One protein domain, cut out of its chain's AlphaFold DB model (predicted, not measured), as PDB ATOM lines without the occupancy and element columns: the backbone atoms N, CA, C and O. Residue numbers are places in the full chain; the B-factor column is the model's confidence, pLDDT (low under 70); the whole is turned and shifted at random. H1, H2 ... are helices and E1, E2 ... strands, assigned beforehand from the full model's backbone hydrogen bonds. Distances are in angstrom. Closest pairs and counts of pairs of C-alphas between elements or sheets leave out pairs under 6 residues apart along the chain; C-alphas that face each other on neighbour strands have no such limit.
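This is residues 126 to 197 and 266 to 305 of the 450 residues of the protein "DEAD_assoc domain-containing protein" of Nitrososphaeria archaeon (UniProt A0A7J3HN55). A five-stranded sheet is sandwiched in three layers, with H1 and H2 packed on one face and H4 lying across the other; H3 only grazes the sheet. The printed part has 112 residues, with four named helices and five named strands in the order E1 E2 H1 E3 E4 H2 H3 E5 H4. The mixed sheet runs E3 E4 E2 E1 E5, and the class is mixed, helices and strands. It is compact, with a radius of gyration of the C-alphas of 13.0 A and spans of 36 by 30 by 24 A.

Start with E1, residues 126 to 131, and E2, residues 134 to 138, an antiparallel hairpin with N 129 and O 136 at 2.8 A. H1, residues 143 to 161, runs along E3, residues 166 to 169, at 18 degrees on the local plane; the C-alphas of Arg 147 and Ser 169 are their closest, 5.5 A. E4, residues 173 to 177, forms a hairpin with E3, N 175 to O 168 at 2.8 A, and is antiparallel to E2, N 135 to O 176 at 2.8 A. E2, H1 and E3 make a split strand-helix-strand unit, two strands running the same way with E4 between them; its crossover is right-handed. H2, residues 183 to 190, touches H1 residues 153 to 157 alone, at a steep tilt of 64 degrees, closest at C-alphas Leu 153 and Ala 189, 6.5 A. H3, residues 266 to 272, only just touches H2, with 3 pairs of C-alphas within 8 A, the closest those of Leu 190 and Leu 268, 6.4 A. E5, residues 277 to 283, is parallel to E1, N 128 to O 279 at 2.8 A. H4, residues 288 to 297, is on the face opposite H1, its height over the sheet 9.1 A. Every O i to N i+4 pair is within hydrogen-bond range in H1, H2 and H3; in H4, 3 of 6.

Find C-alpha 126 at (229.789, 109.903, 94.673), where E1 begins. H1 measures 26.2 A and E5 20.0 A; H4 ends at C-alpha 297, (227.361, 130.454, 97.412).

Residues 198 to 265 are not printed; look across that cut, C-alpha 197 to 266, for a 17.3 A gap. Links printed whole are tight. In this model pLDDT is under 70 at residues 296 to 305.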
ATOM      1  N   VAL A 126     230.674 108.755  94.496       98.12
ATOM      2  CA  VAL A 126     229.789 109.903  94.673       98.12
ATOM      3  C   VAL A 126     229.206 109.871  96.081       98.12
ATOM      4  O   VAL A 126     228.738 108.836  96.568       98.12
ATOM      5  N   LEU A 127     229.199 111.031  96.732       98.12
ATOM      6  CA  LEU A 127     228.515 111.233  98.006       98.12
ATOM      7  C   LEU A 127     227.309 112.149  97.803       98.12
ATOM      8  O   LEU A 127     227.455 113.283  97.354       98.12
ATOM      9  N   ILE A 128     226.125 111.675  98.182       98.06
ATOM     10  CA  ILE A 128     224.911 112.481  98.293       98.06
ATOM     11  C   ILE A 128     224.752 112.894  99.755       98.06
ATOM     12  O   ILE A 128     224.429 112.083 100.621       98.06
ATOM     13  N   GLU A 129     224.968 114.168 100.037       96.81
ATOM     14  CA  GLU A 129     224.870 114.739 101.371       96.81
ATOM     15  C   GLU A 129     223.575 115.542 101.533       96.81
ATOM     16  O   GLU A 129     223.239 116.370 100.688       96.81
ATOM     17  N   LYS A 130     222.860 115.340 102.643       95.25
ATOM     18  CA  LYS A 130     221.704 116.153 103.043       95.25
ATOM     19  C   LYS A 130     222.057 116.965 104.287       95.25
ATOM     20  O   LYS A 130     222.294 116.386 105.344       95.25
ATOM     21  N   ALA A 131     222.019 118.292 104.163       92.38
ATOM     22  CA  ALA A 131     222.299 119.236 105.244       92.38
ATOM     23  C   ALA A 131     221.234 120.346 105.301       92.38
ATOM     24  O   ALA A 131     221.293 121.331 104.563       92.38
ATOM     25  N   GLY A 132     220.233 120.199 106.175       87.81
ATOM     26  CA  GLY A 132     219.115 121.149 106.271       87.81
ATOM     27  C   GLY A 132     218.338 121.266 104.952       87.81
ATOM     28  O   GLY A 132     217.853 120.266 104.425       87.81
ATOM     29  N   ASP A 133     218.243 122.474 104.393       87.00
ATOM     30  CA  ASP A 133     217.582 122.732 103.099       87.00
ATOM     31  C   ASP A 133     218.486 122.433 101.886       87.00
ATOM     32  O   ASP A 133     218.046 122.570 100.742       87.00
ATOM     33  N   PHE A 134     219.739 122.028 102.112       91.38
ATOM     34  CA  PHE A 134     220.715 121.745 101.064       91.38
ATOM     35  C   PHE A 134     220.848 120.249 100.811       91.38
ATOM     36  O   PHE A 134     220.860 119.441 101.741       91.38
ATOM     37  N   LEU A 135     220.990 119.898  99.541       95.50
ATOM     38  CA  LEU A 135     221.357 118.572  99.086       95.50
ATOM     39  C   LEU A 135     222.548 118.709  98.144       95.50
ATOM     40  O   LEU A 135     222.475 119.414  97.139       95.50
ATOM     41  N   ILE A 136     223.656 118.079  98.507       96.44
ATOM     42  CA  ILE A 136     224.946 118.232  97.853       96.44
ATOM     43  C   ILE A 136     225.317 116.902  97.210       96.44
ATOM     44  O   ILE A 136     225.367 115.876  97.877       96.44
ATOM     45  N   ILE A 137     225.586 116.921  95.912       98.19
ATOM     46  CA  ILE A 137     226.138 115.794  95.170       98.19
ATOM     47  C   ILE A 137     227.626 116.080  95.011       98.19
ATOM     48  O   ILE A 137     228.016 116.938  94.218       98.19
ATOM     49  N   HIS A 138     228.459 115.397  95.787       98.12
ATOM     50  CA  HIS A 138     229.907 115.450  95.632       98.12
ATOM     51  C   HIS A 138     230.306 114.505  94.503       98.12
ATOM     52  O   HIS A 138     230.220 113.284  94.640       98.12
ATOM     53  N   LEU A 139     230.704 115.093  93.381       97.69
ATOM     54  CA  LEU A 139     231.030 114.421  92.134       97.69
ATOM     55  C   LEU A 139     232.199 115.156  91.472       97.69
ATOM     56  O   LEU A 139     232.077 116.324  91.095       97.69
ATOM     57  N   CYS A 140     233.314 114.455  91.278       97.25
ATOM     58  CA  CYS A 140     234.496 114.950  90.572       97.25
ATOM     59  C   CYS A 140     234.299 114.992  89.040       97.25
ATOM     60  O   CYS A 140     235.110 114.468  88.287       97.25
ATOM     61  N   GLY A 141     233.200 115.590  88.572       96.25
ATOM     62  CA  GLY A 141     232.834 115.635  87.155       96.25
ATOM     63  C   GLY A 141     233.459 116.792  86.372       96.25
ATOM     64  O   GLY A 141     233.370 116.820  85.151       96.25
ATOM     65  N   GLY A 142     234.079 117.769  87.034       96.06
ATOM     66  CA  GLY A 142     234.496 119.010  86.385       96.06
ATOM     67  C   GLY A 142     233.322 119.973  86.180       96.06
ATOM     68  O   GLY A 142     232.154 119.641  86.396       96.06
ATOM     69  N   LEU A 143     233.622 121.216  85.795       92.00
ATOM     70  CA  LEU A 143     232.646 122.306  85.898       92.00
ATOM     71  C   LEU A 143     231.463 122.140  84.933       92.00
ATOM     72  O   LEU A 143     230.311 122.247  85.346       92.00
ATOM     73  N   LYS A 144     231.732 121.875  83.649       93.38
ATOM     74  CA  LYS A 144     230.681 121.787  82.618       93.38
ATOM     75  C   LYS A 144     229.760 120.589  82.832       93.38
ATOM     76  O   LYS A 144     228.543 120.728  82.714       93.38
ATOM     77  N   ILE A 145     230.318 119.431  83.183       96.56
ATOM     78  CA  ILE A 145     229.543 118.213  83.439       96.56
ATOM     79  C   ILE A 145     228.691 118.394  84.693       96.56
ATOM     80  O   ILE A 145     227.479 118.183  84.631       96.56
ATOM     81  N   ASN A 146     229.273 118.878  85.798       96.62
ATOM     82  CA  ASN A 146     228.516 119.131  87.023       96.62
ATOM     83  C   ASN A 146     227.413 120.170  86.807       96.62
ATOM     84  O   ASN A 146     226.288 119.973  87.264       96.62
ATOM     85  N   ARG A 147     227.684 121.239  86.050       92.81
ATOM     86  CA  ARG A 147     226.669 122.228  85.663       92.81
ATOM     87  C   ARG A 147     225.541 121.598  84.845       92.81
ATOM     88  O   ARG A 147     224.374 121.928  85.051       92.81
ATOM     89  N   THR A 148     225.871 120.681  83.939       95.25
ATOM     90  CA  THR A 148     224.899 119.967  83.097       95.25
ATOM     91  C   THR A 148     224.009 119.046  83.924       95.25
ATOM     92  O   THR A 148     222.785 119.157  83.850       95.25
ATOM     93  N   ILE A 149     224.613 118.198  84.762       97.19
ATOM     94  CA  ILE A 149     223.896 117.296  85.671       97.19
ATOM     95  C   ILE A 149     223.047 118.113  86.651       97.19
ATOM     96  O   ILE A 149     221.851 117.875  86.793       97.19
ATOM     97  N   GLY A 150     223.617 119.143  87.275       95.06
ATOM     98  CA  GLY A 150     222.885 120.004  88.197       95.06
ATOM     99  C   GLY A 150     221.685 120.670  87.537       95.06
ATOM    100  O   GLY A 150     220.594 120.692  88.110       95.06
ATOM    101  N   ARG A 151     221.847 121.155  86.302       93.31
ATOM    102  CA  ARG A 151     220.761 121.803  85.574       93.31
ATOM    103  C   ARG A 151     219.618 120.840  85.283       93.31
ATOM    104  O   ARG A 151     218.475 121.175  85.594       93.31
ATOM    105  N   ILE A 152     219.909 119.661  84.737       95.38
ATOM    106  CA  ILE A 152     218.863 118.697  84.384       95.38
ATOM    107  C   ILE A 152     218.149 118.155  85.623       95.38
ATOM    108  O   ILE A 152     216.920 118.121  85.645       95.38
ATOM    109  N   LEU A 153     218.895 117.860  86.694       95.50
ATOM    110  CA  LEU A 153     218.321 117.434  87.967       95.50
ATOM    111  C   LEU A 153     217.440 118.524  88.578       95.50
ATOM    112  O   LEU A 153     216.347 118.217  89.043       95.50
ATOM    113  N   SER A 154     217.869 119.790  88.546       91.56
ATOM    114  CA  SER A 154     217.073 120.894  89.095       91.56
ATOM    115  C   SER A 154     215.727 121.055  88.391       91.56
ATOM    116  O   SER A 154     214.726 121.285  89.058       91.56
ATOM    117  N   VAL A 155     215.686 120.902  87.064       89.75
ATOM    118  CA  VAL A 155     214.454 121.066  86.283       89.75
ATOM    119  C   VAL A 155     213.545 119.863  86.500       89.75
ATOM    120  O   VAL A 155     212.398 120.031  86.901       89.75
ATOM    121  N   TYR A 156     214.093 118.653  86.360       94.25
ATOM    122  CA  TYR A 156     213.358 117.410  86.576       94.25
ATOM    123  C   TYR A 156     212.741 117.325  87.978       94.25
ATOM    124  O   TYR A 156     211.560 117.015  88.138       94.25
ATOM    125  N   LEU A 157     213.527 117.625  89.015       92.62
ATOM    126  CA  LEU A 157     213.042 117.586  90.389       92.62
ATOM    127  C   LEU A 157     212.040 118.712  90.660       92.62
ATOM    128  O   LEU A 157     211.069 118.463  91.369       92.62
ATOM    129  N   ALA A 158     212.228 119.910  90.094       86.81
ATOM    130  CA  ALA A 158     211.315 121.036  90.296       86.81
ATOM    131  C   ALA A 158     209.928 120.744  89.713       86.81
ATOM    132  O   ALA A 158     208.917 121.029  90.357       86.81
ATOM    133  N   GLU A 159     209.881 120.124  88.533       87.94
ATOM    134  CA  GLU A 159     208.646 119.649  87.906       87.94
ATOM    135  C   GLU A 159     207.974 118.557  88.748       87.94
ATOM    136  O   GLU A 159     206.767 118.617  88.979       87.94
ATOM    137  N   LYS A 160     208.752 117.597  89.272       88.94
ATOM    138  CA  LYS A 160     208.240 116.496  90.107       88.94
ATOM    139  C   LYS A 160     207.640 116.989  91.430       88.94
ATOM    140  O   LYS A 160     206.633 116.442  91.872       88.94
ATOM    141  N   ILE A 161     208.243 117.997  92.069       89.00
ATOM    142  CA  ILE A 161     207.791 118.517  93.374       89.00
ATOM    143  C   ILE A 161     206.847 119.725  93.267       89.00
ATOM    144  O   ILE A 161     206.267 120.129  94.274       89.00
ATOM    145  N   GLY A 162     206.709 120.329  92.083       80.25
ATOM    146  CA  GLY A 162     205.903 121.536  91.873       80.25
ATOM    147  C   GLY A 162     206.454 122.788  92.568       80.25
ATOM    148  O   GLY A 162     205.692 123.694  92.898       80.25
ATOM    149  N   ALA A 163     207.764 122.844  92.823       75.19
ATOM    150  CA  ALA A 163     208.420 123.959  93.500       75.19
ATOM    151  C   ALA A 163     209.804 124.234  92.888       75.19
ATOM    152  O   ALA A 163     210.496 123.293  92.500       75.19
ATOM    153  N   PRO A 164     210.240 125.505  92.814       74.50
ATOM    154  CA  PRO A 164     211.536 125.850  92.245       74.50
ATOM    155  C   PRO A 164     212.689 125.293  93.087       74.50
ATOM    156  O   PRO A 164     212.618 125.232  94.317       74.50
ATOM    157  N   ILE A 165     213.776 124.932  92.406       79.94
ATOM    158  CA  ILE A 165     215.008 124.430  93.012       79.94
ATOM    159  C   ILE A 165     216.148 125.322  92.555       79.94
ATOM    160  O   ILE A 165     216.398 125.454  91.356       79.94
ATOM    161  N   THR A 166     216.855 125.919  93.509       82.12
ATOM    162  CA  THR A 166     218.090 126.636  93.193       82.12
ATOM    163  C   THR A 166     219.219 125.629  93.057       82.12
ATOM    164  O   THR A 166     219.361 124.741  93.900       82.12
ATOM    165  N   VAL A 167     220.024 125.782  92.008       83.50
ATOM    166  CA  VAL A 167     221.187 124.941  91.743       83.50
ATOM    167  C   VAL A 167     222.431 125.795  91.583       83.50
ATOM    168  O   VAL A 167     222.412 126.789  90.863       83.50
ATOM    169  N   VAL A 168     223.507 125.362  92.228       85.56
ATOM    170  CA  VAL A 168     224.861 125.876  92.024       85.56
ATOM    171  C   VAL A 168     225.795 124.688  91.839       85.56
ATOM    172  O   VAL A 168     225.558 123.612  92.386       85.56
ATOM    173  N   SER A 169     226.848 124.856  91.050       88.00
ATOM    174  CA  SER A 169     227.821 123.797  90.796       88.00
ATOM    175  C   SER A 169     229.234 124.351  90.744       88.00
ATOM    176  O   SER A 169     229.471 125.371  90.098       88.00
ATOM    177  N   ASP A 170     230.166 123.613  91.330       90.31
ATOM    178  CA  ASP A 170     231.602 123.768  91.137       90.31
ATOM    179  C   ASP A 170     232.177 122.484  90.486       90.31
ATOM    180  O   ASP A 170     231.426 121.535  90.224       90.31
ATOM    181  N   PRO A 171     233.486 122.414  90.182       93.44
ATOM    182  CA  PRO A 171     234.084 121.238  89.539       93.44
ATOM    183  C   PRO A 171     233.952 119.913  90.305       93.44
ATOM    184  O   PRO A 171     234.171 118.849  89.730       93.44
ATOM    185  N   TYR A 172     233.617 119.965  91.592       96.12
ATOM    186  CA  TYR A 172     233.606 118.824  92.503       96.12
ATOM    187  C   TYR A 172     232.248 118.591  93.174       96.12
ATOM    188  O   TYR A 172     232.054 117.541  93.784       96.12
ATOM    189  N   ARG A 173     231.335 119.568  93.139       96.25
ATOM    190  CA  ARG A 173     230.061 119.550  93.870       96.25
ATOM    191  C   ARG A 173     228.927 120.170  93.058       96.25
ATOM    192  O   ARG A 173     229.099 121.185  92.390       96.25
ATOM    193  N   ILE A 174     227.737 119.596  93.198       95.81
ATOM    194  CA  ILE A 174     226.460 120.171  92.764       95.81
ATOM    195  C   ILE A 174     225.613 120.385  94.014       95.81
ATOM    196  O   ILE A 174     225.360 119.439  94.752       95.81
ATOM    197  N   VAL A 175     225.155 121.606  94.253       93.81
ATOM    198  CA  VAL A 175     224.343 121.971  95.416       93.81
ATOM    199  C   VAL A 175     222.940 122.331  94.953       93.81
ATOM    200  O   VAL A 175     222.748 123.273  94.187       93.81
ATOM    201  N   LEU A 176     221.955 121.593  95.453       91.06
ATOM    202  CA  LEU A 176     220.531 121.852  95.284       91.06
ATOM    203  C   LEU A 176     219.972 122.410  96.596       91.06
ATOM    204  O   LEU A 176     220.159 121.809  97.654       91.06
ATOM    205  N   LYS A 177     219.257 123.536  96.544       87.75
ATOM    206  CA  LYS A 177     218.586 124.118  97.717       87.75
ATOM    207  C   LYS A 177     217.077 124.048  97.548       87.75
ATOM    208  O   LYS A 177     216.516 124.679  96.652       87.75
ATOM    209  N   SER A 178     216.422 123.298  98.428       83.81
ATOM    210  CA  SER A 178     214.965 123.240  98.533       83.81
ATOM    211  C   SER A 178     214.538 122.549  99.826       83.81
ATOM    212  O   SER A 178     215.106 121.536 100.235       83.81
ATOM    213  N   LYS A 179     213.455 123.054 100.422       84.38
ATOM    214  CA  LYS A 179     212.795 122.444 101.589       84.38
ATOM    215  C   LYS A 179     212.071 121.141 101.260       84.38
ATOM    216  O   LYS A 179     211.746 120.380 102.163       84.38
ATOM    217  N   HIS A 180     211.791 120.912  99.980       84.56
ATOM    218  CA  HIS A 180     210.933 119.827  99.507       84.56
ATOM    219  C   HIS A 180     211.714 118.676  98.862       84.56
ATOM    220  O   HIS A 180     211.100 117.721  98.401       84.56
ATOM    221  N   ILE A 181     213.051 118.758  98.821       86.56
ATOM    222  CA  ILE A 181     213.901 117.699  98.265       86.56
ATOM    223  C   ILE A 181     214.545 116.891  99.387       86.56
ATOM    224  O   ILE A 181     215.130 117.446 100.329       86.56
ATOM    225  N   ASP A 182     214.518 115.576  99.198       90.50
ATOM    226  CA  ASP A 182     215.251 114.604  99.995       90.50
ATOM    227  C   ASP A 182     216.306 113.833  99.171       90.50
ATOM    228  O   ASP A 182     216.222 113.752  97.943       90.50
ATOM    229  N   HIS A 183     217.303 113.261  99.852       93.19
ATOM    230  CA  HIS A 183     218.413 112.494  99.267       93.19
ATOM    231  C   HIS A 183     217.948 111.330  98.380       93.19
ATOM    232  O   HIS A 183     218.546 111.093  97.331       93.19
ATOM    233  N   ILE A 184     216.844 110.665  98.738       94.31
ATOM    234  CA  ILE A 184     216.255 109.569  97.950       94.31
ATOM    235  C   ILE A 184     215.825 110.061  96.564       94.31
ATOM    236  O   ILE A 184     216.119 109.414  95.563       94.31
ATOM    237  N   MET A 185     215.197 111.239  96.482       95.06
ATOM    238  CA  MET A 185     214.741 111.799  95.205       95.06
ATOM    239  C   MET A 185     215.912 112.090  94.265       95.06
ATOM    240  O   MET A 185     215.793 111.899  93.057       95.06
ATOM    241  N   VAL A 186     217.046 112.540  94.809       95.81
ATOM    242  CA  VAL A 186     218.254 112.790  94.015       95.81
ATOM    243  C   VAL A 186     218.910 111.489  93.582       95.81
ATOM    244  O   VAL A 186     219.330 111.387  92.434       95.81
ATOM    245  N   LEU A 187     218.943 110.479  94.452       95.00
ATOM    246  CA  LEU A 187     219.442 109.153  94.095       95.00
ATOM    247  C   LEU A 187     218.612 108.519  92.968       95.00
ATOM    248  O   LEU A 187     219.179 107.970  92.028       95.00
ATOM    249  N   GLU A 188     217.282 108.642  93.019       94.38
ATOM    250  CA  GLU A 188     216.396 108.237  91.920       94.38
ATOM    251  C   GLU A 188     216.668 109.036  90.645       94.38
ATOM    252  O   GLU A 188     216.724 108.457  89.563       94.38
ATOM    253  N   ALA A 189     216.836 110.356  90.763       94.94
ATOM    254  CA  ALA A 189     217.046 111.242  89.626       94.94
ATOM    255  C   ALA A 189     218.401 111.013  88.933       94.94
ATOM    256  O   ALA A 189     218.480 111.129  87.714       94.94
ATOM    257  N   LEU A 190     219.446 110.627  89.671       95.19
ATOM    258  CA  LEU A 190     220.749 110.254  89.105       95.19
ATOM    259  C   LEU A 190     220.697 108.964  88.272       95.19
ATOM    260  O   LEU A 190     221.531 108.790  87.392       95.19
ATOM    261  N   LYS A 191     219.714 108.090  88.519       92.88
ATOM    262  CA  LYS A 191     219.474 106.860  87.741       92.88
ATOM    263  C   LYS A 191     218.491 107.061  86.581       92.88
ATOM    264  O   LYS A 191     218.149 106.117  85.870       92.88
ATOM    265  N   GLN A 192     217.972 108.277  86.398       93.38
ATOM    266  CA  GLN A 192     217.051 108.556  85.301       93.38
ATOM    267  C   GLN A 192     217.784 108.652  83.966       93.38
ATOM    268  O   GLN A 192     218.860 109.236  83.845       93.38
ATOM    269  N   HIS A 193     217.127 108.132  82.935       92.44
ATOM    270  CA  HIS A 193     217.589 108.211  81.558       92.44
ATOM    271  C   HIS A 193     216.975 109.439  80.888       92.44
ATOM    272  O   HIS A 193     215.848 109.393  80.395       92.44
ATOM    273  N   PHE A 194     217.710 110.549  80.890       93.50
ATOM    274  CA  PHE A 194     217.229 111.788  80.290       93.50
ATOM    275  C   PHE A 194     217.417 111.822  78.769       93.50
ATOM    276  O   PHE A 194     218.448 111.403  78.238       93.50
ATOM    277  N   THR A 195     216.431 112.375  78.063       92.81
ATOM    278  CA  THR A 195     216.471 112.550  76.607       92.81
ATOM    279  C   THR A 195     217.179 113.844  76.202       92.81
ATOM    280  O   THR A 195     217.329 114.782  76.989       92.81
ATOM    281  N   GLU A 196     217.584 113.936  74.930       89.50
ATOM    282  CA  GLU A 196     218.154 115.177  74.389       89.50
ATOM    283  C   GLU A 196     217.187 116.363  74.445       89.50
ATOM    284  O   GLU A 196     217.611 117.507  74.603       89.50
ATOM    285  N   ASP A 197     215.888 116.114  74.335       91.12
ATOM    286  CA  ASP A 197     214.899 117.186  74.386       91.12
ATOM    287  C   ASP A 197     214.706 117.702  75.814       91.12
ATOM    288  O   ASP A 197     214.539 118.907  76.008       91.12
ATOM    289  N   LYS A 266     227.907 110.024  80.137       95.62
ATOM    290  CA  LYS A 266     228.923 109.029  80.508       95.62
ATOM    291  C   LYS A 266     228.985 108.846  82.021       95.62
ATOM    292  O   LYS A 266     228.949 107.712  82.480       95.62
ATOM    293  N   ILE A 267     229.019 109.938  82.787       96.06
ATOM    294  CA  ILE A 267     229.052 109.874  84.255       96.06
ATOM    295  C   ILE A 267     227.770 109.259  84.824       96.06
ATOM    296  O   ILE A 267     227.855 108.352  85.648       96.06
ATOM    297  N   LEU A 268     226.590 109.690  84.363       95.94
ATOM    298  CA  LEU A 268     225.314 109.117  84.810       95.94
ATOM    299  C   LEU A 268     225.230 107.620  84.495       95.94
ATOM    300  O   LEU A 268     224.799 106.842  85.338       95.94
ATOM    301  N   LYS A 269     225.726 107.198  83.327       95.44
ATOM    302  CA  LYS A 269     225.813 105.781  82.969       95.44
ATOM    303  C   LYS A 269     226.771 105.004  83.874       95.44
ATOM    304  O   LYS A 269     226.434 103.912  84.301       95.44
ATOM    305  N   LEU A 270     227.942 105.553  84.207       95.50
ATOM    306  CA  LEU A 270     228.870 104.904  85.144       95.50
ATOM    307  C   LEU A 270     228.260 104.734  86.543       95.50
ATOM    308  O   LEU A 270     228.553 103.745  87.213       95.50
ATOM    309  N   ILE A 271     227.417 105.676  86.972       95.31
ATOM    310  CA  ILE A 271     226.646 105.575  88.216       95.31
ATOM    311  C   ILE A 271     225.570 104.481  88.104       95.31
ATOM    312  O   ILE A 271     225.436 103.671  89.020       95.31
ATOM    313  N   ASP A 272     224.823 104.440  86.999       93.75
ATOM    314  CA  ASP A 272     223.745 103.463  86.778       93.75
ATOM    315  C   ASP A 272     224.273 102.023  86.647       93.75
ATOM    316  O   ASP A 272     223.765 101.108  87.294       93.75
ATOM    317  N   ASP A 273     225.377 101.843  85.914       93.69
ATOM    318  CA  ASP A 273     226.085 100.566  85.754       93.69
ATOM    319  C   ASP A 273     226.788 100.109  87.057       93.69
ATOM    320  O   ASP A 273     227.294  98.989  87.132       93.69
ATOM    321  N   GLY A 274     226.857 100.965  88.086       92.94
ATOM    322  CA  GLY A 274     227.505 100.673  89.370       92.94
ATOM    323  C   GLY A 274     229.037 100.757  89.362       92.94
ATOM    324  O   GLY A 274     229.675 100.356  90.333       92.94
ATOM    325  N   ASN A 275     229.637 101.296  88.296       93.75
ATOM    326  CA  ASN A 275     231.085 101.521  88.194       93.75
ATOM    327  C   ASN A 275     231.563 102.675  89.094       93.75
ATOM    328  O   ASN A 275     232.715 102.686  89.525       93.75
ATOM    329  N   ILE A 276     230.682 103.638  89.377       95.06
ATOM    330  CA  ILE A 276     230.871 104.664  90.407       95.06
ATOM    331  C   ILE A 276     229.907 104.351  91.548       95.06
ATOM    332  O   ILE A 276     228.691 104.305  91.359       95.06
ATOM    333  N   THR A 277     230.447 104.148  92.747       96.75
ATOM    334  CA  THR A 277     229.629 103.854  93.927       96.75
ATOM    335  C   THR A 277     228.923 105.119  94.410       96.75
ATOM    336  O   THR A 277     229.477 106.217  94.346       96.75
ATOM    337  N   VAL A 278     227.689 104.986  94.898       97.06
ATOM    338  CA  VAL A 278     226.922 106.107  95.458       97.06
ATOM    339  C   VAL A 278     226.661 105.839  96.930       97.06
ATOM    340  O   VAL A 278     226.083 104.818  97.294       97.06
ATOM    341  N   SER A 279     227.074 106.779  97.770       96.62
ATOM    342  CA  SER A 279     226.856 106.760  99.216       96.62
ATOM    343  C   SER A 279     226.020 107.961  99.641       96.62
ATOM    344  O   SER A 279     225.980 108.975  98.944       96.62
ATOM    345  N   THR A 280     225.337 107.855 100.778       96.88
ATOM    346  CA  THR A 280     224.495 108.929 101.319       96.88
ATOM    347  C   THR A 280     224.950 109.306 102.720       96.88
ATOM    348  O   THR A 280     225.229 108.419 103.526       96.88
ATOM    349  N   PHE A 281     224.963 110.597 103.043       96.31
ATOM    350  CA  PHE A 281     225.269 111.088 104.385       96.31
ATOM    351  C   PHE A 281     224.288 112.185 104.793       96.31
ATOM    352  O   PHE A 281     224.006 113.099 104.022       96.31
ATOM    353  N   ILE A 282     223.743 112.095 106.004       95.38
ATOM    354  CA  ILE A 282     222.756 113.052 106.510       95.38
ATOM    355  C   ILE A 282     223.346 113.732 107.737       95.38
ATOM    356  O   ILE A 282     223.742 113.070 108.696       95.38
ATOM    357  N   SER A 283     223.369 115.059 107.722       89.75
ATOM    358  CA  SER A 283     223.906 115.868 108.809       89.75
ATOM    359  C   SER A 283     223.042 117.097 109.076       89.75
ATOM    360  O   SER A 283     222.313 117.594 108.223       89.75
ATOM    361  N   GLY A 284     223.116 117.626 110.300       85.75
ATOM    362  CA  GLY A 284     222.436 118.882 110.643       85.75
ATOM    363  C   GLY A 284     223.109 120.127 110.048       85.75
ATOM    364  O   GLY A 284     222.489 121.184 109.971       85.75
ATOM    365  N   LYS A 285     224.380 120.015 109.646       87.50
ATOM    366  CA  LYS A 285     225.203 121.087 109.070       87.50
ATOM    367  C   LYS A 285     226.017 120.544 107.891       87.50
ATOM    368  O   LYS A 285     226.323 119.349 107.915       87.50
ATOM    369  N   PRO A 286     226.388 121.391 106.914       91.44
ATOM    370  CA  PRO A 286     227.279 120.991 105.829       91.44
ATOM    371  C   PRO A 286     228.570 120.347 106.343       91.44
ATOM    372  O   PRO A 286     229.141 120.793 107.341       91.44
ATOM    373  N   THR A 287     229.022 119.288 105.673       95.00
ATOM    374  CA  THR A 287     230.322 118.656 105.936       95.00
ATOM    375  C   THR A 287     231.472 119.580 105.511       95.00
ATOM    376  O   THR A 287     231.250 120.505 104.729       95.00
ATOM    377  N   PRO A 288     232.726 119.335 105.949       94.75
ATOM    378  CA  PRO A 288     233.868 120.185 105.589       94.75
ATOM    379  C   PRO A 288     233.998 120.472 104.084       94.75
ATOM    380  O   PRO A 288     234.140 121.626 103.688       94.75
ATOM    381  N   LEU A 289     233.866 119.447 103.234       94.75
ATOM    382  CA  LEU A 289     233.847 119.616 101.778       94.75
ATOM    383  C   LEU A 289     232.608 120.370 101.274       94.75
ATOM    384  O   LEU A 289     232.730 121.169 100.350       94.75
ATOM    385  N   ALA A 290     231.423 120.150 101.846       92.88
ATOM    386  CA  ALA A 290     230.216 120.859 101.417       92.88
ATOM    387  C   ALA A 290     230.264 122.352 101.780       92.88
ATOM    388  O   ALA A 290     229.886 123.189 100.956       92.88
ATOM    389  N   SER A 291     230.793 122.693 102.959       89.94
ATOM    390  CA  SER A 291     231.001 124.076 103.413       89.94
ATOM    391  C   SER A 291     231.818 124.899 102.421       89.94
ATOM    392  O   SER A 291     231.460 126.034 102.138       89.94
ATOM    393  N   LEU A 292     232.839 124.317 101.779       86.19
ATOM    394  CA  LEU A 292     233.647 125.026 100.778       86.19
ATOM    395  C   LEU A 292     232.831 125.554  99.571       86.19
ATOM    396  O   LEU A 292     233.269 126.505  98.923       86.19
ATOM    397  N   THR A 293     231.690 124.932  99.231       83.75
ATOM    398  CA  THR A 293     230.754 125.438  98.199       83.75
ATOM    399  C   THR A 293     229.696 126.299  98.867       83.75
ATOM    400  O   THR A 293     229.466 127.430  98.460       83.75
ATOM    401  N   ILE A 294     229.042 125.778  99.904       80.69
ATOM    402  CA  ILE A 294     227.896 126.442 100.520       80.69
ATOM    403  C   ILE A 294     228.297 127.817 101.050       80.69
ATOM    404  O   ILE A 294     227.636 128.785 100.706       80.69
ATOM    405  N   ASP A 295     229.417 127.946 101.756       74.69
ATOM    406  CA  ASP A 295     229.863 129.228 102.312       74.69
ATOM    407  C   ASP A 295     230.177 130.255 101.216       74.69
ATOM    408  O   ASP A 295     229.907 131.441 101.375       74.69
ATOM    409  N   ARG A 296     230.660 129.797 100.054       67.38
ATOM    410  CA  ARG A 296     230.895 130.649  98.880       67.38
ATOM    411  C   ARG A 296     229.591 131.122  98.233       67.38
ATOM    412  O   ARG A 296     229.529 132.241  97.735       67.38
ATOM    413  N   TYR A 297     228.570 130.269  98.220       59.97
ATOM    414  CA  TYR A 297     227.361 130.454  97.412       59.97
ATOM    415  C   TYR A 297     226.087 130.723  98.224       59.97
ATOM    416  O   TYR A 297     225.027 130.938  97.637       59.97
ATOM    417  N   LEU A 298     226.160 130.770  99.560       52.41
ATOM    418  CA  LEU A 298     225.041 131.079 100.464       52.41
ATOM    419  C   LEU A 298     224.294 132.362 100.052       52.41
ATOM    420  O   LEU A 298     223.075 132.422 100.212       52.41
ATOM    421  N   TYR A 299     224.996 133.316  99.435       47.19
ATOM    422  CA  TYR A 299     224.455 134.572  98.907       47.19
ATOM    423  C   TYR A 299     223.801 134.450  97.522       47.19
ATOM    424  O   TYR A 299     222.779 135.088  97.289       47.19
ATOM    425  N   GLU A 300     224.304 133.594  96.623       46.41
ATOM    426  CA  GLU A 300     223.613 133.269  95.356       46.41
ATOM    427  C   GLU A 300     222.306 132.506  95.612       46.41
ATOM    428  O   GLU A 300     221.344 132.621  94.861       46.41
ATOM    429  N   PHE A 301     222.235 131.762  96.716       36.97
ATOM    430  CA  PHE A 301     221.031 131.073  97.167       36.97
ATOM    431  C   PHE A 301     219.990 131.983  97.854       36.97
ATOM    432  O   PHE A 301     218.911 131.491  98.217       36.97
ATOM    433  N   GLU A 302     220.278 133.273  98.060       36.41
ATOM    434  CA  GLU A 302     219.307 134.311  98.443       36.41
ATOM    435  C   GLU A 302     218.706 134.985  97.196       36.41
ATOM    436  O   GLU A 302     218.647 136.207  97.085       36.41
ATOM    437  N   ILE A 303     218.209 134.193  96.242       38.53
ATOM    438  CA  ILE A 303     217.315 134.726  95.208       38.53
ATOM    439  C   ILE A 303     216.026 135.137  95.925       38.53
ATOM    440  O   ILE A 303     215.201 134.299  96.309       38.53
ATOM    441  N   PHE A 304     215.853 136.438  96.157       39.75
ATOM    442  CA  PHE A 304     214.554 136.978  96.524       39.75
ATOM    443  C   PHE A 304     213.611 136.674  95.365       39.75
ATOM    444  O   PHE A 304     213.820 137.150  94.252       39.75
ATOM    445  N   THR A 305     212.563 135.885  95.603       42.34
ATOM    446  CA  THR A 305     211.486 135.819  94.616       42.34
ATOM    447  C   THR A 305     210.956 137.249  94.405       42.34
ATOM    448  O   THR A 305     210.933 138.021  95.379       42.34
TER     449      THR A 305